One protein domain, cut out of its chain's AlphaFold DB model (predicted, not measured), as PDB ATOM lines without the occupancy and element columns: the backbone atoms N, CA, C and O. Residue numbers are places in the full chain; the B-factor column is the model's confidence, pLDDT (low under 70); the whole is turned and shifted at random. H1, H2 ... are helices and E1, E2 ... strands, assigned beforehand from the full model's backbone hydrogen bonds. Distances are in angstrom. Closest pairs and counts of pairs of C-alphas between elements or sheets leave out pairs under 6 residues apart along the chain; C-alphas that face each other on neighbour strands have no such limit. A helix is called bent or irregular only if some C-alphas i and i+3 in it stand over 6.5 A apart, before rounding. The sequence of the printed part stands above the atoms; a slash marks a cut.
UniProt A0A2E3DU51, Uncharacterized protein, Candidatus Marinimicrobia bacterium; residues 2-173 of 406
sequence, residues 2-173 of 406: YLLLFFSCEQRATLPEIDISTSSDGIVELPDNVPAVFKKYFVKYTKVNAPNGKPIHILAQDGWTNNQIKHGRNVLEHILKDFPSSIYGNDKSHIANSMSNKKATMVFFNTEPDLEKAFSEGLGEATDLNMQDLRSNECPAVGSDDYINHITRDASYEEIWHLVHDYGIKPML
ATOM      1  N   TYR A   2      -2.088  91.858   5.040       32.28
ATOM      2  CA  TYR A   2      -2.691  90.559   4.738       32.28
ATOM      3  C   TYR A   2      -1.575  89.611   4.299       32.28
ATOM      4  O   TYR A   2      -0.887  89.885   3.317       32.28
ATOM      5  N   LEU A   3      -1.366  88.539   5.063       30.31
ATOM      6  CA  LEU A   3      -0.463  87.455   4.706       30.31
ATOM      7  C   LEU A   3      -1.143  86.655   3.586       30.31
ATOM      8  O   LEU A   3      -2.016  85.829   3.840       30.31
ATOM      9  N   LEU A   4      -0.801  86.971   2.337       34.75
ATOM     10  CA  LEU A   4      -1.119  86.139   1.180       34.75
ATOM     11  C   LEU A   4      -0.340  84.827   1.331       34.75
ATOM     12  O   LEU A   4       0.849  84.761   1.026       34.75
ATOM     13  N   LEU A   5      -1.012  83.798   1.848       37.81
ATOM     14  CA  LEU A   5      -0.576  82.414   1.715       37.81
ATOM     15  C   LEU A   5      -0.657  82.063   0.228       37.81
ATOM     16  O   LEU A   5      -1.729  81.778  -0.303       37.81
ATOM     17  N   PHE A   6       0.482  82.138  -0.457       38.47
ATOM     18  CA  PHE A   6       0.656  81.458  -1.729       38.47
ATOM     19  C   PHE A   6       0.542  79.960  -1.442       38.47
ATOM     20  O   PHE A   6       1.470  79.361  -0.903       38.47
ATOM     21  N   PHE A   7      -0.597  79.356  -1.777       41.22
ATOM     22  CA  PHE A   7      -0.635  77.920  -2.011       41.22
ATOM     23  C   PHE A   7       0.290  77.668  -3.203       41.22
ATOM     24  O   PHE A   7      -0.069  77.951  -4.347       41.22
ATOM     25  N   SER A   8       1.518  77.219  -2.941       45.50
ATOM     26  CA  SER A   8       2.319  76.596  -3.985       45.50
ATOM     27  C   SER A   8       1.508  75.410  -4.483       45.50
ATOM     28  O   SER A   8       1.154  74.539  -3.692       45.50
ATOM     29  N   CYS A   9       1.183  75.396  -5.771       49.09
ATOM     30  CA  CYS A   9       0.744  74.179  -6.432       49.09
ATOM     31  C   CYS A   9       1.899  73.183  -6.253       49.09
ATOM     32  O   CYS A   9       2.937  73.346  -6.900       49.09
ATOM     33  N   GLU A  10       1.806  72.269  -5.283       61.94
ATOM     34  CA  GLU A  10       2.826  71.240  -5.111       61.94
ATOM     35  C   GLU A  10       2.896  70.467  -6.421       61.94
ATOM     36  O   GLU A  10       1.896  69.957  -6.930       61.94
ATOM     37  N   GLN A  11       4.079  70.470  -7.032       82.69
ATOM     38  CA  GLN A  11       4.297  69.755  -8.272       82.69
ATOM     39  C   GLN A  11       4.107  68.265  -7.984       82.69
ATOM     40  O   GLN A  11       4.878  67.681  -7.223       82.69
ATOM     41  N   ARG A  12       3.067  67.669  -8.578       94.44
ATOM     42  CA  ARG A  12       2.797  66.231  -8.484       94.44
ATOM     43  C   ARG A  12       4.047  65.439  -8.872       94.44
ATOM     44  O   ARG A  12       4.732  65.780  -9.838       94.44
ATOM     45  N   ALA A  13       4.351  64.393  -8.110       96.50
ATOM     46  CA  ALA A  13       5.508  63.551  -8.358       96.50
ATOM     47  C   ALA A  13       5.334  62.756  -9.659       96.50
ATOM     48  O   ALA A  13       4.279  62.175  -9.903       96.50
ATOM     49  N   THR A  14       6.403  62.686 -10.453       96.69
ATOM     50  CA  THR A  14       6.485  61.874 -11.674       96.69
ATOM     51  C   THR A  14       7.489  60.749 -11.477       96.69
ATOM     52  O   THR A  14       8.507  60.927 -10.801       96.69
ATOM     53  N   LEU A  15       7.244  59.600 -12.104       97.69
ATOM     54  CA  LEU A  15       8.279  58.580 -12.238       97.69
ATOM     55  C   LEU A  15       9.398  59.098 -13.160       97.69
ATOM     56  O   LEU A  15       9.093  59.737 -14.176       97.69
ATOM     57  N   PRO A  16      10.679  58.861 -12.820       96.88
ATOM     58  CA  PRO A  16      11.772  59.038 -13.764       96.88
ATOM     59  C   PRO A  16      11.731  57.932 -14.829       96.88
ATOM     60  O   PRO A  16      10.991  56.954 -14.708       96.88
ATOM     61  N   GLU A  17      12.580  58.039 -15.851       95.94
ATOM     62  CA  GLU A  17      12.873  56.875 -16.686       95.94
ATOM     63  C   GLU A  17      13.573  55.803 -15.845       95.94
ATOM     64  O   GLU A  17      14.567  56.073 -15.168       95.94
ATOM     65  N   ILE A  18      13.037  54.585 -15.895       97.62
ATOM     66  CA  ILE A  18      13.579  53.418 -15.198       97.62
ATOM     67  C   ILE A  18      13.976  52.385 -16.254       97.62
ATOM     68  O   ILE A  18      13.163  51.995 -17.106       97.62
ATOM     69  N   ASP A  19      15.243  51.977 -16.211       96.69
ATOM     70  CA  ASP A  19      15.818  50.974 -17.104       96.69
ATOM     71  C   ASP A  19      15.578  49.563 -16.561       96.69
ATOM     72  O   ASP A  19      16.132  49.162 -15.538       96.69
ATOM     73  N   ILE A  20      14.751  48.808 -17.283       97.81
ATOM     74  CA  ILE A  20      14.411  47.426 -16.944       97.81
ATOM     75  C   ILE A  20      15.330  46.403 -17.622       97.81
ATOM     76  O   ILE A  20      15.253  45.222 -17.306       97.81
ATOM     77  N   SER A  21      16.213  46.831 -18.534       95.94
ATOM     78  CA  SER A  21      17.114  45.928 -19.271       95.94
ATOM     79  C   SER A  21      18.214  45.318 -18.395       95.94
ATOM     80  O   SER A  21      18.873  44.360 -18.793       95.94
ATOM     81  N   THR A  22      18.381  45.840 -17.179       92.75
ATOM     82  CA  THR A  22      19.305  45.323 -16.165       92.75
ATOM     83  C   THR A  22      18.855  43.988 -15.559       92.75
ATOM     84  O   THR A  22      19.678  43.296 -14.959       92.75
ATOM     85  N   SER A  23      17.588  43.596 -15.743       95.88
ATOM     86  CA  SER A  23      17.072  42.276 -15.371       95.88
ATOM     87  C   SER A  23      16.662  41.470 -16.601       95.88
ATOM     88  O   SER A  23      16.002  41.977 -17.506       95.88
ATOM     89  N   SER A  24      16.973  40.170 -16.604       92.81
ATOM     90  CA  SER A  24      16.602  39.253 -17.689       92.81
ATOM     91  C   SER A  24      15.091  39.085 -17.859       92.81
ATOM     92  O   SER A  24      14.633  38.736 -18.939       92.81
ATOM     93  N   ASP A  25      14.312  39.294 -16.794       94.31
ATOM     94  CA  ASP A  25      12.847  39.250 -16.840       94.31
ATOM     95  C   ASP A  25      12.209  40.642 -16.985       94.31
ATOM     96  O   ASP A  25      10.982  40.758 -17.024       94.31
ATOM     97  N   GLY A  26      13.018  41.699 -17.088       97.19
ATOM     98  CA  GLY A  26      12.552  43.076 -17.182       97.19
ATOM     99  C   GLY A  26      11.832  43.585 -15.931       97.19
ATOM    100  O   GLY A  26      11.041  44.515 -16.049       97.19
ATOM    101  N   ILE A  27      12.022  42.958 -14.767       98.50
ATOM    102  CA  ILE A  27      11.483  43.408 -13.479       98.50
ATOM    103  C   ILE A  27      12.661  43.829 -12.602       98.50
ATOM    104  O   ILE A  27      13.609  43.068 -12.420       98.50
ATOM    105  N   VAL A  28      12.606  45.045 -12.064       98.50
ATOM    106  CA  VAL A  28      13.686  45.638 -11.263       98.50
ATOM    107  C   VAL A  28      13.152  46.175  -9.940       98.50
ATOM    108  O   VAL A  28      11.976  46.519  -9.839       98.50
ATOM    109  N   GLU A  29      14.017  46.277  -8.936       98.25
ATOM    110  CA  GLU A  29      13.729  47.058  -7.728       98.25
ATOM    111  C   GLU A  29      13.666  48.556  -8.074       98.25
ATOM    112  O   GLU A  29      14.330  49.017  -9.008       98.25
ATOM    113  N   LEU A  30      12.877  49.332  -7.328       97.81
ATOM    114  CA  LEU A  30      12.762  50.772  -7.549       97.81
ATOM    115  C   LEU A  30      14.096  51.483  -7.274       97.81
ATOM    116  O   LEU A  30      14.592  51.429  -6.147       97.81
ATOM    117  N   PRO A  31      14.661  52.207  -8.260       96.62
ATOM    118  CA  PRO A  31      15.928  52.903  -8.067       96.62
ATOM    119  C   PRO A  31      15.853  54.054  -7.050       96.62
ATOM    120  O   PRO A  31      14.797  54.638  -6.793       96.62
ATOM    121  N   ASP A  32      17.009  54.466  -6.524       95.94
ATOM    122  CA  ASP A  32      17.102  55.508  -5.492       95.94
ATOM    123  C   ASP A  32      16.517  56.863  -5.912       95.94
ATOM    124  O   ASP A  32      15.946  57.568  -5.074       95.94
ATOM    125  N   ASN A  33      16.613  57.210  -7.199       95.94
ATOM    126  CA  ASN A  33      16.096  58.461  -7.759       95.94
ATOM    127  C   ASN A  33      14.563  58.488  -7.913       95.94
ATOM    128  O   ASN A  33      14.016  59.528  -8.279       95.94
ATOM    129  N   VAL A  34      13.864  57.383  -7.636       98.06
ATOM    130  CA  VAL A  34      12.399  57.354  -7.607       98.06
ATOM    131  C   VAL A  34      11.893  58.148  -6.392       98.06
ATOM    132  O   VAL A  34      12.365  57.914  -5.271       98.06
ATOM    133  N   PRO A  35      10.928  59.075  -6.568       97.69
ATOM    134  CA  PRO A  35      10.370  59.860  -5.471       97.69
ATOM    135  C   PRO A  35       9.828  59.015  -4.311       97.69
ATOM    136  O   PRO A  35       9.234  57.953  -4.506       97.69
ATOM    137  N   ALA A  36       9.982  59.533  -3.088       96.69
ATOM    138  CA  ALA A  36       9.604  58.833  -1.858       96.69
ATOM    139  C   ALA A  36       8.121  58.432  -1.806       96.69
ATOM    140  O   ALA A  36       7.801  57.405  -1.218       96.69
ATOM    141  N   VAL A  37       7.229  59.193  -2.454       96.94
ATOM    142  CA  VAL A  37       5.794  58.872  -2.516       96.94
ATOM    143  C   VAL A  37       5.512  57.523  -3.189       96.94
ATOM    144  O   VAL A  37       4.618  56.813  -2.746       96.94
ATOM    145  N   PHE A  38       6.307  57.120  -4.189       98.00
ATOM    146  CA  PHE A  38       6.176  55.802  -4.820       98.00
ATOM    147  C   PHE A  38       6.840  54.715  -3.971       98.00
ATOM    148  O   PHE A  38       6.219  53.695  -3.683       98.00
ATOM    149  N   LYS A  39       8.076  54.964  -3.506       97.69
ATOM    150  CA  LYS A  39       8.851  54.012  -2.680       97.69
ATOM    151  C   LYS A  39       8.210  53.719  -1.320       97.69
ATOM    152  O   LYS A  39       8.587  52.761  -0.658       97.69
ATOM    153  N   LYS A  40       7.258  54.550  -0.887       97.44
ATOM    154  CA  LYS A  40       6.452  54.316   0.313       97.44
ATOM    155  C   LYS A  40       5.561  53.077   0.185       97.44
ATOM    156  O   LYS A  40       5.323  52.422   1.194       97.44
ATOM    157  N   TYR A  41       5.067  52.778  -1.019       98.00
ATOM    158  CA  TYR A  41       4.090  51.706  -1.233       98.00
ATOM    159  C   TYR A  41       4.609  50.584  -2.118       98.00
ATOM    160  O   TYR A  41       4.206  49.447  -1.913       98.00
ATOM    161  N   PHE A  42       5.486  50.884  -3.075       98.62
ATOM    162  CA  PHE A  42       5.965  49.927  -4.067       98.62
ATOM    163  C   PHE A  42       7.457  49.673  -3.897       98.62
ATOM    164  O   PHE A  42       8.197  50.544  -3.439       98.62
ATOM    165  N   VAL A  43       7.893  48.483  -4.302       98.56
ATOM    166  CA  VAL A  43       9.304  48.070  -4.256       98.56
ATOM    167  C   VAL A  43       9.823  47.634  -5.621       98.56
ATOM    168  O   VAL A  43      10.998  47.829  -5.905       98.56
ATOM    169  N   LYS A  44       8.951  47.140  -6.507       98.62
ATOM    170  CA  LYS A  44       9.317  46.640  -7.837       98.62
ATOM    171  C   LYS A  44       8.692  47.462  -8.953       98.62
ATOM    172  O   LYS A  44       7.638  48.078  -8.785       98.62
ATOM    173  N   TYR A  45       9.333  47.420 -10.113       98.81
ATOM    174  CA  TYR A  45       8.906  48.114 -11.315       98.81
ATOM    175  C   TYR A  45       9.128  47.283 -12.576       98.81
ATOM    176  O   TYR A  45      10.132  46.585 -12.731       98.81
ATOM    177  N   THR A  46       8.196  47.430 -13.510       98.81
ATOM    178  CA  THR A  46       8.334  47.015 -14.902       98.81
ATOM    179  C   THR A  46       7.539  47.965 -15.806       98.81
ATOM    180  O   THR A  46       6.901  48.908 -15.336       98.81
ATOM    181  N   LYS A  47       7.601  47.773 -17.124       98.75
ATOM    182  CA  LYS A  47       6.853  48.581 -18.094       98.75
ATOM    183  C   LYS A  47       6.537  47.809 -19.362       98.75
ATOM    184  O   LYS A  47       7.270  46.893 -19.727       98.75
ATOM    185  N   VAL A  48       5.506  48.267 -20.064       98.62
ATOM    186  CA  VAL A  48       5.315  48.004 -21.494       98.62
ATOM    187  C   VAL A  48       5.728  49.260 -22.255       98.62
ATOM    188  O   VAL A  48       5.302  50.364 -21.915       98.62
ATOM    189  N   ASN A  49       6.581  49.121 -23.270       97.88
ATOM    190  CA  ASN A  49       6.972  50.253 -24.111       97.88
ATOM    191  C   ASN A  49       5.925  50.445 -25.211       97.88
ATOM    192  O   ASN A  49       5.731  49.560 -26.045       97.88
ATOM    193  N   ALA A  50       5.271  51.605 -25.236       98.56
ATOM    194  CA  ALA A  50       4.398  51.964 -26.345       98.56
ATOM    195  C   ALA A  50       5.228  52.316 -27.602       98.56
ATOM    196  O   ALA A  50       6.388  52.722 -27.478       98.56
ATOM    197  N   PRO A  51       4.655  52.229 -28.819       98.50
ATOM    198  CA  PRO A  51       5.376  52.528 -30.064       98.50
ATOM    199  C   PRO A  51       5.985  53.938 -30.153       98.50
ATOM    200  O   PRO A  51       6.948  54.151 -30.883       98.50
ATOM    201  N   ASN A  52       5.466  54.908 -29.398       98.19
ATOM    202  CA  ASN A  52       6.036  56.253 -29.261       98.19
ATOM    203  C   ASN A  52       7.276  56.329 -28.343       98.19
ATOM    204  O   ASN A  52       7.752  57.430 -28.064       98.19
ATOM    205  N   GLY A  53       7.772  55.193 -27.848       97.56
ATOM    206  CA  GLY A  53       8.941  55.088 -26.975       97.56
ATOM    207  C   GLY A  53       8.677  55.414 -25.504       97.56
ATOM    208  O   GLY A  53       9.610  55.361 -24.708       97.56
ATOM    209  N   LYS A  54       7.436  55.750 -25.125       98.38
ATOM    210  CA  LYS A  54       7.075  56.073 -23.738       98.38
ATOM    211  C   LYS A  54       6.555  54.843 -22.986       98.38
ATOM    212  O   LYS A  54       5.920  53.977 -23.596       98.38
ATOM    213  N   PRO A  55       6.767  54.777 -21.664       98.56
ATOM    214  CA  PRO A  55       6.292  53.673 -20.840       98.56
ATOM    215  C   PRO A  55       4.779  53.721 -20.595       98.56
ATOM    216  O   PRO A  55       4.192  54.785 -20.405       98.56
ATOM    217  N   ILE A  56       4.172  52.541 -20.522       98.88
ATOM    218  CA  ILE A  56       2.997  52.263 -19.694       98.88
ATOM    219  C   ILE A  56       3.546  51.575 -18.444       98.88
ATOM    220  O   ILE A  56       4.185  50.521 -18.542       98.88
ATOM    221  N   HIS A  57       3.410  52.230 -17.295       98.81
ATOM    222  CA  HIS A  57       4.125  51.850 -16.079       98.81
ATOM    223  C   HIS A  57       3.429  50.698 -15.348       98.81
ATOM    224  O   HIS A  57       2.207  50.570 -15.390       98.81
ATOM    225  N   ILE A  58       4.209  49.889 -14.633       98.88
ATOM    226  CA  ILE A  58       3.701  48.879 -13.703       98.88
ATOM    227  C   ILE A  58       4.546  48.957 -12.428       98.88
ATOM    228  O   ILE A  58       5.758  48.732 -12.463       98.88
ATOM    229  N   LEU A  59       3.910  49.287 -11.308       98.88
ATOM    230  CA  LEU A  59       4.518  49.335  -9.976       98.88
ATOM    231  C   LEU A  59       3.973  48.183  -9.139       98.88
ATOM    232  O   LEU A  59       2.775  47.939  -9.187       98.88
ATOM    233  N   ALA A  60       4.815  47.501  -8.362       98.75
ATOM    234  CA  ALA A  60       4.381  46.366  -7.550       98.75
ATOM    235  C   ALA A  60       4.912  46.399  -6.117       98.75
ATOM    236  O   ALA A  60       6.039  46.834  -5.849       98.75
ATOM    237  N   GLN A  61       4.069  45.933  -5.198       98.56
ATOM    238  CA  GLN A  61       4.419  45.707  -3.801       98.56
ATOM    239  C   GLN A  61       5.255  44.427  -3.626       98.56
ATOM    240  O   GLN A  61       5.477  43.656  -4.560       98.56
ATOM    241  N   ASP A  62       5.763  44.215  -2.419       96.75
ATOM    242  CA  ASP A  62       6.701  43.145  -2.070       96.75
ATOM    243  C   ASP A  62       6.073  41.744  -2.026       96.75
ATOM    244  O   ASP A  62       6.781  40.754  -2.227       96.75
ATOM    245  N   GLY A  63       4.756  41.647  -1.840       95.88
ATOM    246  CA  GLY A  63       4.011  40.387  -1.883       95.88
ATOM    247  C   GLY A  63       3.875  39.798  -3.289       95.88
ATOM    248  O   GLY A  63       3.457  38.652  -3.437       95.88
ATOM    249  N   TRP A  64       4.273  40.537  -4.327       97.69
ATOM    250  CA  TRP A  64       4.235  40.073  -5.707       97.69
ATOM    251  C   TRP A  64       5.496  39.306  -6.110       97.69
ATOM    252  O   TRP A  64       6.626  39.822  -6.111       97.69
ATOM    253  N   THR A  65       5.301  38.068  -6.560       96.94
ATOM    254  CA  THR A  65       6.372  37.306  -7.213       96.94
ATOM    255  C   THR A  65       6.640  37.837  -8.625       96.94
ATOM    256  O   THR A  65       5.746  38.356  -9.294       96.94
ATOM    257  N   ASN A  66       7.863  37.656  -9.136       97.12
ATOM    258  CA  ASN A  66       8.191  38.087 -10.502       97.12
ATOM    259  C   ASN A  66       7.350  37.359 -11.563       97.12
ATOM    260  O   ASN A  66       7.038  37.947 -12.594       97.12
ATOM    261  N   ASN A  67       6.932  36.116 -11.304       96.94
ATOM    262  CA  ASN A  67       6.063  35.371 -12.215       96.94
ATOM    263  C   ASN A  67       4.676  36.024 -12.336       96.94
ATOM    264  O   ASN A  67       4.152  36.122 -13.440       96.94
ATOM    265  N   GLN A  68       4.106  36.515 -11.231       97.56
ATOM    266  CA  GLN A  68       2.816  37.217 -11.248       97.56
ATOM    267  C   GLN A  68       2.933  38.591 -11.909       97.56
ATOM    268  O   GLN A  68       2.126  38.931 -12.769       97.56
ATOM    269  N   ILE A  69       3.986  39.353 -11.582       98.56
ATOM    270  CA  ILE A  69       4.240  40.658 -12.215       98.56
ATOM    271  C   ILE A  69       4.385  40.491 -13.732       98.56
ATOM    272  O   ILE A  69       3.833  41.270 -14.509       98.56
ATOM    273  N   LYS A  70       5.116  39.454 -14.159       97.62
ATOM    274  CA  LYS A  70       5.285  39.123 -15.571       97.62
ATOM    275  C   LYS A  70       3.967  38.709 -16.219       97.62
ATOM    276  O   LYS A  70       3.703  39.179 -17.315       97.62
ATOM    277  N   HIS A  71       3.143  37.894 -15.556       98.00
ATOM    278  CA  HIS A  71       1.811  37.531 -16.059       98.00
ATOM    279  C   HIS A  71       0.948  38.773 -16.308       98.00
ATOM    280  O   HIS A  71       0.478  38.965 -17.426       98.00
ATOM    281  N   GLY A  72       0.857  39.690 -15.340       98.31
ATOM    282  CA  GLY A  72       0.155  40.961 -15.533       98.31
ATOM    283  C   GLY A  72       0.720  41.785 -16.700       98.31
ATOM    284  O   GLY A  72      -0.026  42.248 -17.560       98.31
ATOM    285  N   ARG A  73       2.051  41.913 -16.815       98.62
ATOM    286  CA  ARG A  73       2.669  42.596 -17.969       98.62
ATOM    287  C   ARG A  73       2.323  41.916 -19.301       98.62
ATOM    288  O   ARG A  73       1.980  42.603 -20.258       98.62
ATOM    289  N   ASN A  74       2.384  40.591 -19.349       98.50
ATOM    290  CA  ASN A  74       2.088  39.787 -20.533       98.50
ATOM    291  C   ASN A  74       0.625  39.944 -20.982       98.50
ATOM    292  O   ASN A  74       0.354  40.014 -22.180       98.50
ATOM    293  N   VAL A  75      -0.315  40.033 -20.038       98.75
ATOM    294  CA  VAL A  75      -1.726  40.311 -20.339       98.75
ATOM    295  C   VAL A  75      -1.872  41.693 -20.975       98.75
ATOM    296  O   VAL A  75      -2.472  41.796 -22.041       98.75
ATOM    297  N   LEU A  76      -1.242  42.735 -20.422       98.88
ATOM    298  CA  LEU A  76      -1.248  44.073 -21.034       98.88
ATOM    299  C   LEU A  76      -0.672  44.066 -22.461       98.88
ATOM    300  O   LEU A  76      -1.270  44.634 -23.376       98.88
ATOM    301  N   GLU A  77       0.463  43.396 -22.669       98.56
ATOM    302  CA  GLU A  77       1.068  43.238 -23.999       98.56
ATOM    303  C   GLU A  77       0.137  42.510 -24.973       98.56
ATOM    304  O   GLU A  77       0.057  42.880 -26.143       98.56
ATOM    305  N   HIS A  78      -0.598  41.504 -24.498       98.69
ATOM    306  CA  HIS A  78      -1.567  40.777 -25.306       98.69
ATOM    307  C   HIS A  78      -2.773  41.634 -25.700       98.69
ATOM    308  O   HIS A  78      -3.130  41.659 -26.881       98.69
ATOM    309  N   ILE A  79      -3.362  42.384 -24.762       98.75
ATOM    310  CA  ILE A  79      -4.485  43.287 -25.059       98.75
ATOM    311  C   ILE A  79      -4.064  44.317 -26.123       98.75
ATOM    312  O   ILE A  79      -4.820  44.582 -27.064       98.75
ATOM    313  N   LEU A  80      -2.835  44.840 -26.030       98.75
ATOM    314  CA  LEU A  80      -2.268  45.814 -26.971       98.75
ATOM    315  C   LEU A  80      -1.641  45.195 -28.230       98.75
ATOM    316  O   LEU A  80      -1.178  45.936 -29.096       98.75
ATOM    317  N   LYS A  81      -1.638  43.866 -28.380       98.50
ATOM    318  CA  LYS A  81      -1.111  43.211 -29.580       98.50
ATOM    319  C   LYS A  81      -2.062  43.419 -30.756       98.50
ATOM    320  O   LYS A  81      -3.237  43.042 -30.680       98.50
ATOM    321  N   ASP A  82      -1.534  43.954 -31.854       98.56
ATOM    322  CA  ASP A  82      -2.252  44.074 -33.125       98.56
ATOM    323  C   ASP A  82      -2.840  42.731 -33.544       98.56
ATOM    324  O   ASP A  82      -2.157  41.704 -33.516       98.56
ATOM    325  N   PHE A  83      -4.099  42.752 -33.962       97.62
ATOM    326  CA  PHE A  83      -4.809  41.643 -34.574       97.62
ATOM    327  C   PHE A  83      -5.203  42.047 -35.999       97.62
ATOM    328  O   PHE A  83      -6.296  42.591 -36.205       97.62
ATOM    329  N   PRO A  84      -4.309  41.839 -36.989       95.69
ATOM    330  CA  PRO A  84      -4.572  42.207 -38.374       95.69
ATOM    331  C   PRO A  84      -5.907  41.641 -38.855       95.69
ATOM    332  O   PRO A  84      -6.246  40.510 -38.517       95.69
ATOM    333  N   SER A  85      -6.639  42.416 -39.658       91.12
ATOM    334  CA  SER A  85      -7.998  42.134 -40.170       91.12
ATOM    335  C   SER A  85      -9.171  42.284 -39.191       91.12
ATOM    336  O   SER A  85     -10.317  42.289 -39.640       91.12
ATOM    337  N   SER A  86      -8.923  42.479 -37.892       96.94
ATOM    338  CA  SER A  86      -9.991  42.821 -36.943       96.94
ATOM    339  C   SER A  86     -10.423  44.290 -37.069       96.94
ATOM    340  O   SER A  86      -9.635  45.147 -37.466       96.94
ATOM    341  N   ILE A  87     -11.681  44.603 -36.743       97.62
ATOM    342  CA  ILE A  87     -12.254  45.944 -36.965       97.62
ATOM    343  C   ILE A  87     -11.592  47.000 -36.072       97.62
ATOM    344  O   ILE A  87     -11.266  48.090 -36.542       97.62
ATOM    345  N   TYR A  88     -11.381  46.680 -34.795       98.06
ATOM    346  CA  TYR A  88     -10.840  47.597 -33.790       98.06
ATOM    347  C   TYR A  88      -9.418  47.246 -33.349       98.06
ATOM    348  O   TYR A  88      -8.752  48.078 -32.736       98.06
ATOM    349  N   GLY A  89      -8.939  46.038 -33.652       97.31
ATOM    350  CA  GLY A  89      -7.621  45.565 -33.238       97.31
ATOM    351  C   GLY A  89      -6.544  45.574 -34.325       97.31
ATOM    352  O   GLY A  89      -5.429  45.172 -34.020       97.31
ATOM    353  N   ASN A  90      -6.830  46.001 -35.563       97.62
ATOM    354  CA  ASN A  90      -5.879  45.896 -36.684       97.62
ATOM    355  C   ASN A  90      -4.540  46.621 -36.457       97.62
ATOM    356  O   ASN A  90      -3.504  46.109 -36.862       97.62
ATOM    357  N   ASP A  91      -4.577  47.803 -35.841       97.62
ATOM    358  CA  ASP A  91      -3.400  48.558 -35.396       97.62
ATOM    359  C   ASP A  91      -3.744  49.225 -34.064       97.62
ATOM    360  O   ASP A  91      -4.547  50.155 -34.022       97.62
ATOM    361  N   LYS A  92      -3.150  48.754 -32.973       98.50
ATOM    362  CA  LYS A  92      -3.369  49.242 -31.607       98.50
ATOM    363  C   LYS A  92      -2.276  50.212 -31.160       98.50
ATOM    364  O   LYS A  92      -2.292  50.672 -30.015       98.50
ATOM    365  N   SER A  93      -1.367  50.613 -32.052       98.50
ATOM    366  CA  SER A  93      -0.270  51.533 -31.730       98.50
ATOM    367  C   SER A  93      -0.778  52.859 -31.172       98.50
ATOM    368  O   SER A  93      -0.227  53.403 -30.215       98.50
ATOM    369  N   HIS A  94      -1.860  53.386 -31.743       98.31
ATOM    370  CA  HIS A  94      -2.463  54.645 -31.318       98.31
ATOM    371  C   HIS A  94      -3.151  54.543 -29.938       98.31
ATOM    372  O   HIS A  94      -3.114  55.507 -29.172       98.31
ATOM    373  N   ILE A  95      -3.679  53.365 -29.579       98.81
ATOM    374  CA  ILE A  95      -4.223  53.054 -28.246       98.81
ATOM    375  C   ILE A  95      -3.091  53.076 -27.215       98.81
ATOM    376  O   ILE A  95      -3.138  53.862 -26.266       98.81
ATOM    377  N   ALA A  96      -2.030  52.294 -27.447       98.88
ATOM    378  CA  ALA A  96      -0.865  52.232 -26.561       98.88
ATOM    379  C   ALA A  96      -0.188  53.606 -26.400       98.88
ATOM    380  O   ALA A  96       0.173  54.013 -25.294       98.88
ATOM    381  N   ASN A  97      -0.079  54.374 -27.487       98.88
ATOM    382  CA  ASN A  97       0.458  55.733 -27.452       98.88
ATOM    383  C   ASN A  97      -0.423  56.698 -26.646       98.88
ATOM    384  O   ASN A  97       0.110  57.588 -25.981       98.88
ATOM    385  N   SER A  98      -1.755  56.562 -26.697       98.81
ATOM    386  CA  SER A  98      -2.651  57.358 -25.847       98.81
ATOM    387  C   SER A  98      -2.431  57.037 -24.369       98.81
ATOM    388  O   SER A  98      -2.303  57.971 -23.574       98.81
ATOM    389  N   MET A  99      -2.321  55.750 -24.023       98.88
ATOM    390  CA  MET A  99      -2.069  55.296 -22.652       98.88
ATOM    391  C   MET A  99      -0.752  55.852 -22.102       98.88
ATOM    392  O   MET A  99      -0.742  56.491 -21.049       98.88
ATOM    393  N   SER A 100       0.352  55.688 -22.837       98.75
ATOM    394  CA  SER A 100       1.672  56.151 -22.388       98.75
ATOM    395  C   SER A 100       1.757  57.680 -22.296       98.75
ATOM    396  O   SER A 100       2.322  58.225 -21.349       98.75
ATOM    397  N   ASN A 101       1.121  58.414 -23.218       98.62
ATOM    398  CA  ASN A 101       1.022  59.877 -23.138       98.62
ATOM    399  C   ASN A 101       0.231  60.359 -21.914       98.62
ATOM    400  O   ASN A 101       0.462  61.474 -21.447       98.62
ATOM    401  N   LYS A 102      -0.698  59.538 -21.415       98.50
ATOM    402  CA  LYS A 102      -1.488  59.805 -20.211       98.50
ATOM    403  C   LYS A 102      -0.853  59.238 -18.943       98.50
ATOM    404  O   LYS A 102      -1.464  59.362 -17.893       98.50
ATOM    405  N   LYS A 103       0.345  58.643 -19.007       98.31
ATOM    406  CA  LYS A 103       0.990  57.997 -17.850       98.31
ATOM    407  C   LYS A 103       0.093  56.937 -17.193       98.31
ATOM    408  O   LYS A 103       0.043  56.825 -15.967       98.31
ATOM    409  N   ALA A 104      -0.635  56.184 -18.022       98.75
ATOM    410  CA  ALA A 104      -1.393  55.024 -17.575       98.75
ATOM    411  C   ALA A 104      -0.457  54.058 -16.834       98.75
ATOM    412  O   ALA A 104       0.650  53.771 -17.307       98.75
ATOM    413  N   THR A 105      -0.881  53.616 -15.656       98.88
ATOM    414  CA  THR A 105      -0.053  52.863 -14.721       98.88
ATOM    415  C   THR A 105      -0.870  51.770 -14.050       98.88
ATOM    416  O   THR A 105      -1.865  52.064 -13.396       98.88
ATOM    417  N   MET A 106      -0.414  50.523 -14.140       98.81
ATOM    418  CA  MET A 106      -0.904  49.482 -13.238       98.81
ATOM    419  C   MET A 106      -0.205  49.597 -11.881       98.81
ATOM    420  O   MET A 106       1.021  49.741 -11.817       98.81
ATOM    421  N   VAL A 107      -0.974  49.494 -10.801       98.62
ATOM    422  CA  VAL A 107      -0.470  49.451  -9.426       98.62
ATOM    423  C   VAL A 107      -0.848  48.124  -8.773       98.62
ATOM    424  O   VAL A 107      -1.993  47.856  -8.431       98.62
ATOM    425  N   PHE A 108       0.142  47.255  -8.640       98.50
ATOM    426  CA  PHE A 108      -0.002  45.893  -8.152       98.50
ATOM    427  C   PHE A 108       0.090  45.882  -6.625       98.50
ATOM    428  O   PHE A 108       1.188  45.866  -6.058       98.50
ATOM    429  N   PHE A 109      -1.071  45.914  -5.967       98.00
ATOM    430  CA  PHE A 109      -1.215  45.885  -4.511       98.00
ATOM    431  C   PHE A 109      -1.276  44.453  -3.981       98.00
ATOM    432  O   PHE A 109      -1.693  43.523  -4.672       98.00
ATOM    433  N   ASN A 110      -0.832  44.242  -2.747       96.31
ATOM    434  CA  ASN A 110      -0.906  42.938  -2.105       96.31
ATOM    435  C   ASN A 110      -2.372  42.588  -1.809       96.31
ATOM    436  O   ASN A 110      -2.809  41.483  -2.138       96.31
ATOM    437  N   THR A 111      -3.126  43.538  -1.243       92.94
ATOM    438  CA  THR A 111      -4.527  43.376  -0.829       92.94
ATOM    439  C   THR A 111      -5.349  44.657  -1.032       92.94
ATOM    440  O   THR A 111      -4.791  45.742  -1.197       92.94
ATOM    441  N   GLU A 112      -6.680  44.547  -0.972       91.81
ATOM    442  CA  GLU A 112      -7.600  45.698  -0.969       91.81
ATOM    443  C   GLU A 112      -7.322  46.691   0.188       91.81
ATOM    444  O   GLU A 112      -7.201  47.885  -0.081       91.81
ATOM    445  N   PRO A 113      -7.085  46.263   1.447       94.81
ATOM    446  CA  PRO A 113      -6.660  47.182   2.508       94.81
ATOM    447  C   PRO A 113      -5.378  47.976   2.209       94.81
ATOM    448  O   PRO A 113      -5.252  49.126   2.637       94.81
ATOM    449  N   ASP A 114      -4.413  47.393   1.487       95.88
ATOM    450  CA  ASP A 114      -3.184  48.104   1.106       95.88
ATOM    451  C   ASP A 114      -3.464  49.206   0.075       95.88
ATOM    452  O   ASP A 114      -2.908  50.305   0.183       95.88
ATOM    453  N   LEU A 115      -4.360  48.931  -0.882       95.19
ATOM    454  CA  LEU A 115      -4.879  49.903  -1.845       95.19
ATOM    455  C   LEU A 115      -5.575  51.064  -1.122       95.19
ATOM    456  O   LEU A 115      -5.175  52.222  -1.281       95.19
ATOM    457  N   GLU A 116      -6.585  50.763  -0.301       95.94
ATOM    458  CA  GLU A 116      -7.369  51.767   0.432       95.94
ATOM    459  C   GLU A 116      -6.463  52.667   1.279       95.94
ATOM    460  O   GLU A 116      -6.580  53.900   1.272       95.94
ATOM    461  N   LYS A 117      -5.498  52.059   1.976       97.25
ATOM    462  CA  LYS A 117      -4.504  52.791   2.755       97.25
ATOM    463  C   LYS A 117      -3.680  53.727   1.873       97.25
ATOM    464  O   LYS A 117      -3.560  54.904   2.203       97.25
ATOM    465  N   ALA A 118      -3.127  53.249   0.760       97.19
ATOM    466  CA  ALA A 118      -2.270  54.067  -0.094       97.19
ATOM    467  C   ALA A 118      -3.000  55.292  -0.669       97.19
ATOM    468  O   ALA A 118      -2.451  56.400  -0.664       97.19
ATOM    469  N   PHE A 119      -4.249  55.116  -1.113       96.25
ATOM    470  CA  PHE A 119      -5.065  56.209  -1.642       96.25
ATOM    471  C   PHE A 119      -5.559  57.164  -0.551       96.25
ATOM    472  O   PHE A 119      -5.480  58.379  -0.743       96.25
ATOM    473  N   SER A 120      -5.977  56.661   0.617       97.00
ATOM    474  CA  SER A 120      -6.359  57.514   1.758       97.00
ATOM    475  C   SER A 120      -5.190  58.349   2.297       97.00
ATOM    476  O   SER A 120      -5.381  59.474   2.758       97.00
ATOM    477  N   GLU A 121      -3.963  57.841   2.176       96.38
ATOM    478  CA  GLU A 121      -2.724  58.544   2.515       96.38
ATOM    479  C   GLU A 121      -2.185  59.422   1.359       96.38
ATOM    480  O   GLU A 121      -1.060  59.924   1.437       96.38
ATOM    481  N   GLY A 122      -2.974  59.633   0.300       94.75
ATOM    482  CA  GLY A 122      -2.744  60.665  -0.714       94.75
ATOM    483  C   GLY A 122      -1.961  60.243  -1.961       94.75
ATOM    484  O   GLY A 122      -1.537  61.124  -2.707       94.75
ATOM    485  N   LEU A 123      -1.765  58.941  -2.226       96.19
ATOM    486  CA  LEU A 123      -1.010  58.467  -3.401       96.19
ATOM    487  C   LEU A 123      -1.528  59.056  -4.728       96.19
ATOM    488  O   LEU A 123      -0.735  59.548  -5.532       96.19
ATOM    489  N   GLY A 124      -2.848  59.039  -4.947       93.19
ATOM    490  CA  GLY A 124      -3.452  59.535  -6.189       93.19
ATOM    491  C   GLY A 124      -3.259  61.041  -6.400       93.19
ATOM    492  O   GLY A 124      -2.942  61.477  -7.501       93.19
ATOM    493  N   GLU A 125      -3.372  61.846  -5.340       94.06
ATOM    494  CA  GLU A 125      -3.243  63.307  -5.444       94.06
ATOM    495  C   GLU A 125      -1.793  63.785  -5.517       94.06
ATOM    496  O   GLU A 125      -1.500  64.809  -6.139       94.06
ATOM    497  N   ALA A 126      -0.880  63.038  -4.896       95.56
ATOM    498  CA  ALA A 126       0.533  63.378  -4.826       95.56
ATOM    499  C   ALA A 126       1.316  63.013  -6.100       95.56
ATOM    500  O   ALA A 126       2.489  63.379  -6.216       95.56
ATOM    501  N   THR A 127       0.709  62.298  -7.051       97.06
ATOM    502  CA  THR A 127       1.379  61.802  -8.262       97.06
ATOM    503  C   THR A 127       0.656  62.241  -9.530       97.06
ATOM    504  O   THR A 127      -0.520  62.593  -9.509       97.06
ATOM    505  N   ASP A 128       1.370  62.272 -10.653       97.31
ATOM    506  CA  ASP A 128       0.789  62.588 -11.962       97.31
ATOM    507  C   ASP A 128       0.426  61.348 -12.792       97.31
ATOM    508  O   ASP A 128       0.267  61.434 -14.013       97.31
ATOM    509  N   LEU A 129       0.291  60.201 -12.122       97.56
ATOM    510  CA  LEU A 129      -0.034  58.927 -12.746       97.56
ATOM    511  C   LEU A 129      -1.546  58.712 -12.810       97.56
ATOM    512  O   LEU A 129      -2.305  59.145 -11.949       97.56
ATOM    513  N   ASN A 130      -1.954  57.983 -13.839       98.12
ATOM    514  CA  ASN A 130      -3.316  57.518 -14.034       98.12
ATOM    515  C   ASN A 130      -3.350  56.025 -13.696       98.12
ATOM    516  O   ASN A 130      -2.809  55.221 -14.456       98.12
ATOM    517  N   MET A 131      -3.869  55.684 -12.515       98.00
ATOM    518  CA  MET A 131      -3.668  54.378 -11.883       98.00
ATOM    519  C   MET A 131      -4.895  53.468 -11.999       98.00
ATOM    520  O   MET A 131      -6.007  53.932 -11.782       98.00
ATOM    521  N   GLN A 132      -4.653  52.181 -12.256       97.44
ATOM    522  CA  GLN A 132      -5.606  51.073 -12.101       97.44
ATOM    523  C   GLN A 132      -4.956  49.991 -11.236       97.44
ATOM    524  O   GLN A 132      -3.781  49.666 -11.456       97.44
ATOM    525  N   ASP A 133      -5.672  49.450 -10.251       96.56
ATOM    526  CA  ASP A 133      -5.124  48.412  -9.384       96.56
ATOM    527  C   ASP A 133      -5.309  46.995  -9.922       96.56
ATOM    528  O   ASP A 133      -6.137  46.717 -10.778       96.56
ATOM    529  N   LEU A 134      -4.453  46.102  -9.436       97.00
ATOM    530  CA  LEU A 134      -4.609  44.658  -9.536       97.00
ATOM    531  C   LEU A 134      -4.024  44.054  -8.259       97.00
ATOM    532  O   LEU A 134      -3.034  44.564  -7.722       97.00
ATOM    533  N   ARG A 135      -4.616  42.963  -7.769       94.88
ATOM    534  CA  ARG A 135      -4.300  42.399  -6.451       94.88
ATOM    535  C   ARG A 135      -3.552  41.072  -6.547       94.88
ATOM    536  O   ARG A 135      -3.809  40.248  -7.426       94.88
ATOM    537  N   SER A 136      -2.599  40.863  -5.635       92.94
ATOM    538  CA  SER A 136      -1.694  39.698  -5.670       92.94
ATOM    539  C   SER A 136      -2.428  38.363  -5.524       92.94
ATOM    540  O   SER A 136      -2.014  37.347  -6.080       92.94
ATOM    541  N   ASN A 137      -3.546  38.385  -4.806       90.44
ATOM    542  CA  ASN A 137      -4.433  37.261  -4.551       90.44
ATOM    543  C   ASN A 137      -5.517  37.100  -5.628       90.44
ATOM    544  O   ASN A 137      -6.539  36.489  -5.336       90.44
ATOM    545  N   GLU A 138      -5.308  37.651  -6.831       92.75
ATOM    546  CA  GLU A 138      -6.178  37.502  -8.010       92.75
ATOM    547  C   GLU A 138      -5.384  37.462  -9.333       92.75
ATOM    548  O   GLU A 138      -5.908  37.751 -10.405       92.75
ATOM    549  N   CYS A 139      -4.092  37.122  -9.284       95.38
ATOM    550  CA  CYS A 139      -3.226  37.070 -10.465       95.38
ATOM    551  C   CYS A 139      -2.375  35.787 -10.453       95.38
ATOM    552  O   CYS A 139      -1.182  35.831 -10.133       95.38
ATOM    553  N   PRO A 140      -2.969  34.610 -10.726       96.06
ATOM    554  CA  PRO A 140      -2.253  33.343 -10.738       96.06
ATOM    555  C   PRO A 140      -1.299  33.269 -11.937       96.06
ATOM    556  O   PRO A 140      -1.718  33.239 -13.091       96.06
ATOM    557  N   ALA A 141       0.006  33.170 -11.677       96.62
ATOM    558  CA  ALA A 141       0.992  33.024 -12.745       96.62
ATOM    559  C   ALA A 141       0.859  31.666 -13.455       96.62
ATOM    560  O   ALA A 141       0.737  30.630 -12.794       96.62
ATOM    561  N   VAL A 142       0.942  31.648 -14.788       97.75
ATOM    562  CA  VAL A 142       0.848  30.415 -15.587       97.75
ATOM    563  C   VAL A 142       1.869  29.373 -15.115       97.75
ATOM    564  O   VAL A 142       3.035  29.681 -14.895       97.75
ATOM    565  N   GLY A 143       1.422  28.131 -14.918       97.19
ATOM    566  CA  GLY A 143       2.268  27.035 -14.426       97.19
ATOM    567  C   GLY A 143       2.538  27.041 -12.915       97.19
ATOM    568  O   GLY A 143       3.177  26.119 -12.419       97.19
ATOM    569  N   SER A 144       2.061  28.031 -12.157       97.50
ATOM    570  CA  SER A 144       2.059  27.949 -10.689       97.50
ATOM    571  C   SER A 144       1.043  26.921 -10.177       97.50
ATOM    572  O   SER A 144       0.092  26.581 -10.884       97.50
ATOM    573  N   ASP A 145       1.192  26.476  -8.927       96.81
ATOM    574  CA  ASP A 145       0.219  25.578  -8.289       96.81
ATOM    575  C   ASP A 145      -1.191  26.182  -8.267       96.81
ATOM    576  O   ASP A 145      -2.170  25.465  -8.462       96.81
ATOM    577  N   ASP A 146      -1.294  27.501  -8.094       96.62
ATOM    578  CA  ASP A 146      -2.559  28.232  -8.168       96.62
ATOM    579  C   ASP A 146      -3.191  28.100  -9.564       96.62
ATOM    580  O   ASP A 146      -4.335  27.662  -9.706       96.62
ATOM    581  N   TYR A 147      -2.416  28.364 -10.619       97.44
ATOM    582  CA  TYR A 147      -2.898  28.248 -11.993       97.44
ATOM    583  C   TYR A 147      -3.299  26.814 -12.359       97.44
ATOM    584  O   TYR A 147      -4.370  26.615 -12.940       97.44
ATOM    585  N   ILE A 148      -2.456  25.829 -12.019       97.88
ATOM    586  CA  ILE A 148      -2.653  24.408 -12.348       97.88
ATOM    587  C   ILE A 148      -3.894  23.841 -11.656       97.88
ATOM    588  O   ILE A 148      -4.642  23.082 -12.274       97.88
ATOM    589  N   ASN A 149      -4.138  24.239 -10.407       96.94
ATOM    590  CA  ASN A 149      -5.285  23.775  -9.628       96.94
ATOM    591  C   ASN A 149      -6.498  24.713  -9.715       96.94
ATOM    592  O   ASN A 149      -7.538  24.403  -9.140       96.94
ATOM    593  N   HIS A 150      -6.380  25.831 -10.441       95.12
ATOM    594  CA  HIS A 150      -7.405  26.867 -10.568       95.12
ATOM    595  C   HIS A 150      -7.960  27.309  -9.202       95.12
ATOM    596  O   HIS A 150      -9.169  27.310  -8.959       95.12
ATOM    597  N   ILE A 151      -7.047  27.650  -8.289       95.75
ATOM    598  CA  ILE A 151      -7.403  28.000  -6.912       95.75
ATOM    599  C   ILE A 151      -8.051  29.377  -6.899       95.75
ATOM    600  O   ILE A 151      -9.169  29.519  -6.405       95.75
ATOM    601  N   THR A 152      -7.384  30.363  -7.478       94.06
ATOM    602  CA  THR A 152      -7.765  31.771  -7.415       94.06
ATOM    603  C   THR A 152      -8.359  32.243  -8.744       94.06
ATOM    604  O   THR A 152      -7.992  31.754  -9.821       94.06
ATOM    605  N   ARG A 153      -9.294  33.203  -8.681       92.69
ATOM    606  CA  ARG A 153      -9.704  34.003  -9.850       92.69
ATOM    607  C   ARG A 153      -8.473  34.646 -10.495       92.69
ATOM    608  O   ARG A 153      -7.568  35.090  -9.798       92.69
ATOM    609  N   ASP A 154      -8.464  34.715 -11.822       95.62
ATOM    610  CA  ASP A 154      -7.489  35.522 -12.554       95.62
ATOM    611  C   ASP A 154      -8.148  36.822 -13.017       95.62
ATOM    612  O   ASP A 154      -8.755  36.857 -14.080       95.62
ATOM    613  N   ALA A 155      -8.061  37.863 -12.192       95.19
ATOM    614  CA  ALA A 155      -8.616  39.184 -12.477       95.19
ATOM    615  C   ALA A 155      -7.727  40.003 -13.425       95.19
ATOM    616  O   ALA A 155      -8.112  41.087 -13.848       95.19
ATOM    617  N   SER A 156      -6.529  39.511 -13.771       97.12
ATOM    618  CA  SER A 156      -5.565  40.294 -14.551       97.12
ATOM    619  C   SER A 156      -6.120  40.761 -15.895       97.12
ATOM    620  O   SER A 156      -5.786  41.854 -16.338       97.12
ATOM    621  N   TYR A 157      -6.991  39.982 -16.530       97.75
ATOM    622  CA  TYR A 157      -7.592  40.330 -17.814       97.75
ATOM    623  C   TYR A 157      -8.593  41.484 -17.697       97.75
ATOM    624  O   TYR A 157      -8.486  42.450 -18.453       97.75
ATOM    625  N   GLU A 158      -9.518  41.401 -16.742       95.69
ATOM    626  CA  GLU A 158     -10.519  42.430 -16.436       95.69
ATOM    627  C   GLU A 158      -9.872  43.732 -15.940       95.69
ATOM    628  O   GLU A 158     -10.068  44.790 -16.536       95.69
ATOM    629  N   GLU A 159      -8.995  43.658 -14.938       96.94
ATOM    630  CA  GLU A 159      -8.396  44.861 -14.345       96.94
ATOM    631  C   GLU A 159      -7.491  45.610 -15.322       96.94
ATOM    632  O   GLU A 159      -7.531  46.834 -15.443       96.94
ATOM    633  N   ILE A 160      -6.681  44.885 -16.094       98.69
ATOM    634  CA  ILE A 160      -5.823  45.520 -17.098       98.69
ATOM    635  C   ILE A 160      -6.669  46.067 -18.253       98.69
ATOM    636  O   ILE A 160      -6.316  47.098 -18.840       98.69
ATOM    637  N   TRP A 161      -7.798  45.424 -18.569       98.31
ATOM    638  CA  TRP A 161      -8.753  45.963 -19.526       98.31
ATOM    639  C   TRP A 161      -9.276  47.335 -19.092       98.31
ATOM    640  O   TRP A 161      -9.267  48.232 -19.934       98.31
ATOM    641  N   HIS A 162      -9.621  47.555 -17.820       97.69
ATOM    642  CA  HIS A 162     -10.075  48.870 -17.343       97.69
ATOM    643  C   HIS A 162      -9.050  49.979 -17.627       97.69
ATOM    644  O   HIS A 162      -9.400  51.027 -18.181       97.69
ATOM    645  N   LEU A 163      -7.757  49.717 -17.390       98.56
ATOM    646  CA  LEU A 163      -6.690  50.672 -17.714       98.56
ATOM    647  C   LEU A 163      -6.605  50.959 -19.225       98.56
ATOM    648  O   LEU A 163      -6.475  52.114 -19.650       98.56
ATOM    649  N   VAL A 164      -6.637  49.907 -20.053       98.75
ATOM    650  CA  VAL A 164      -6.570  50.035 -21.518       98.75
ATOM    651  C   VAL A 164      -7.801  50.760 -22.055       98.75
ATOM    652  O   VAL A 164      -7.683  51.603 -22.951       98.75
ATOM    653  N   HIS A 165      -8.968  50.468 -21.491       98.00
ATOM    654  CA  HIS A 165     -10.222  51.106 -21.827       98.00
ATOM    655  C   HIS A 165     -10.139  52.614 -21.591       98.00
ATOM    656  O   HIS A 165     -10.271  53.389 -22.540       98.00
ATOM    657  N   ASP A 166      -9.852  53.039 -20.363       96.50
ATOM    658  CA  ASP A 166      -9.992  54.441 -19.971       96.50
ATOM    659  C   ASP A 166      -8.963  55.360 -20.620       96.50
ATOM    660  O   ASP A 166      -9.287  56.469 -21.067       96.50
ATOM    661  N   TYR A 167      -7.720  54.895 -20.732       98.38
ATOM    662  CA  TYR A 167      -6.618  55.730 -21.203       98.38
ATOM    663  C   TYR A 167      -6.232  55.467 -22.662       98.38
ATOM    664  O   TYR A 167      -5.563  56.303 -23.284       98.38
ATOM    665  N   GLY A 168      -6.683  54.350 -23.232       98.38
ATOM    666  CA  GLY A 168      -6.435  53.947 -24.612       98.38
ATOM    667  C   GLY A 168      -7.688  54.010 -25.484       98.38
ATOM    668  O   GLY A 168      -7.771  54.849 -26.376       98.38
ATOM    669  N   ILE A 169      -8.658  53.128 -25.245       98.06
ATOM    670  CA  ILE A 169      -9.793  52.880 -26.154       98.06
ATOM    671  C   ILE A 169     -10.816  54.012 -26.114       98.06
ATOM    672  O   ILE A 169     -11.179  54.533 -27.164       98.06
ATOM    673  N   LYS A 170     -11.249  54.443 -24.928       95.75
ATOM    674  CA  LYS A 170     -12.237  55.513 -24.724       95.75
ATOM    675  C   LYS A 170     -11.902  56.788 -25.509       95.75
ATOM    676  O   LYS A 170     -12.783  57.283 -26.214       95.75
ATOM    677  N   PRO A 171     -10.657  57.311 -25.485       96.69
ATOM    678  CA  PRO A 171     -10.317  58.478 -26.292       96.69
ATOM    679  C   PRO A 171     -10.083  58.169 -27.780       96.69
ATOM    680  O   PRO A 171     -10.239  59.074 -28.597       96.69
ATOM    681  N   MET A 172      -9.678  56.947 -28.147       98.12
ATOM    682  CA  MET A 172      -9.209  56.633 -29.506       98.12
ATOM    683  C   MET A 172     -10.247  55.958 -30.412       98.12
ATOM    684  O   MET A 172     -10.201  56.137 -31.626       98.12
ATOM    685  N   LEU A 173     -11.188  55.202 -29.847       97.50
ATOM    686  CA  LEU A 173     -12.124  54.340 -30.570       97.50
ATOM    687  C   LEU A 173     -13.591  54.639 -30.195       97.50
ATOM    688  O   LEU A 173     -14.308  53.753 -29.722       97.50
TER     689      LEU A 173
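Overview. This is residues 2 to 173 of the 406 residues of an uncharacterized protein of Candidatus Marinimicrobia bacterium (UniProt A0A2E3DU51). A small twisted sheet of four strands has H2 and H7 packed over one face, with H3 on that same face but beside the strands, and H4 over part of the other face. Residues 2 to 9 stick out as a tail, and H6 lies at the opposite end of the long axis. The printed part has 172 residues, with seven named helices and four named strands in the order H1 E1 E2 H2 H3 E3 H4 H5 E4 H6 H7; the mixed sheet runs E1 E2 E3 E4, and the class is mixed, helices and strands. The whole is compact, with a radius of gyration of the C-alphas of 17.1 A, and spans 65 by 37 by 30 A.

Arrangement. In the unnamed stretch of residues 2 to 35, residues 28 to 29 pair antiparallel with residues 44 to 45 of E1, residues 44 to 49. H1, residues 36 to 39, and H5, residues 123 to 126, only just touch, with 3 pairs of C-alphas within 8 A, the closest being Val 37 and Leu 123 at 6.9 A. E1 and E2, residues 55 to 60, form an antiparallel hairpin; N 44 and O 60 are within hydrogen-bond range at 3.0 A. E3, residues 104 to 109, is parallel to E2, with N 108 and O 59 at 2.8 A. E4, residues 130 to 135, is parallel to E3, with N 105 and O 130 at 2.8 A. H2, residues 66 to 79, is on the sheet over E2, at a height of 8.8 A. H3, residues 93 to 101, is on the same face, over none of the strands. Two strand-helix-strand units, parallel neighbour strands with helices between, are E2, H2 H3, E3, with a left-handed crossover, and E3, H4 H5, E4, with a right-handed one; here H4 is residues 112 to 120, on the opposite face to H2. H6, residues 145 to 149, touches no helix. H7, residues 156 to 172, is on the same face as H2, over E3 and E4, and runs along the strands. It touches H2, closest at the C-alphas of Gly 72 and Ser 156, 5.8 A, at a steep tilt of 38 degrees, the same way. It touches H3, closest at the C-alphas of Ile 95 and Gly 168, 4.3 A, about perpendicular at 85 degrees. Every O i to N i+4 pair is within hydrogen-bond range in H2, H3, H4 and H6, and 11 of 13 in H7; H1 and H5 are too short for one.

Along the chain. H1 begins at C-alpha 36, (9.604, 58.833, -1.858). E1 measures 16.8 A, E2 15.3 A, H2 20.0 A, E3 15.9 A and E4 16.9 A from first to last C-alpha. H7, 22.4 A, has a kink of 49 degrees near residue 165, is only just irregular, with C-alphas 167 and 170 6.6 A apart, and ends at C-alpha 172, (-9.209, 56.633, -29.506).

Size, cuts and confidence. The two C-alphas farthest apart are those of Tyr 2 and Asn 149, 68.4 A. The printed part has no cut, and H2 to H3 is a long link of 13 residues. Mean pLDDT of the printed part is 94.1, and residues 2 to 10 are under 70.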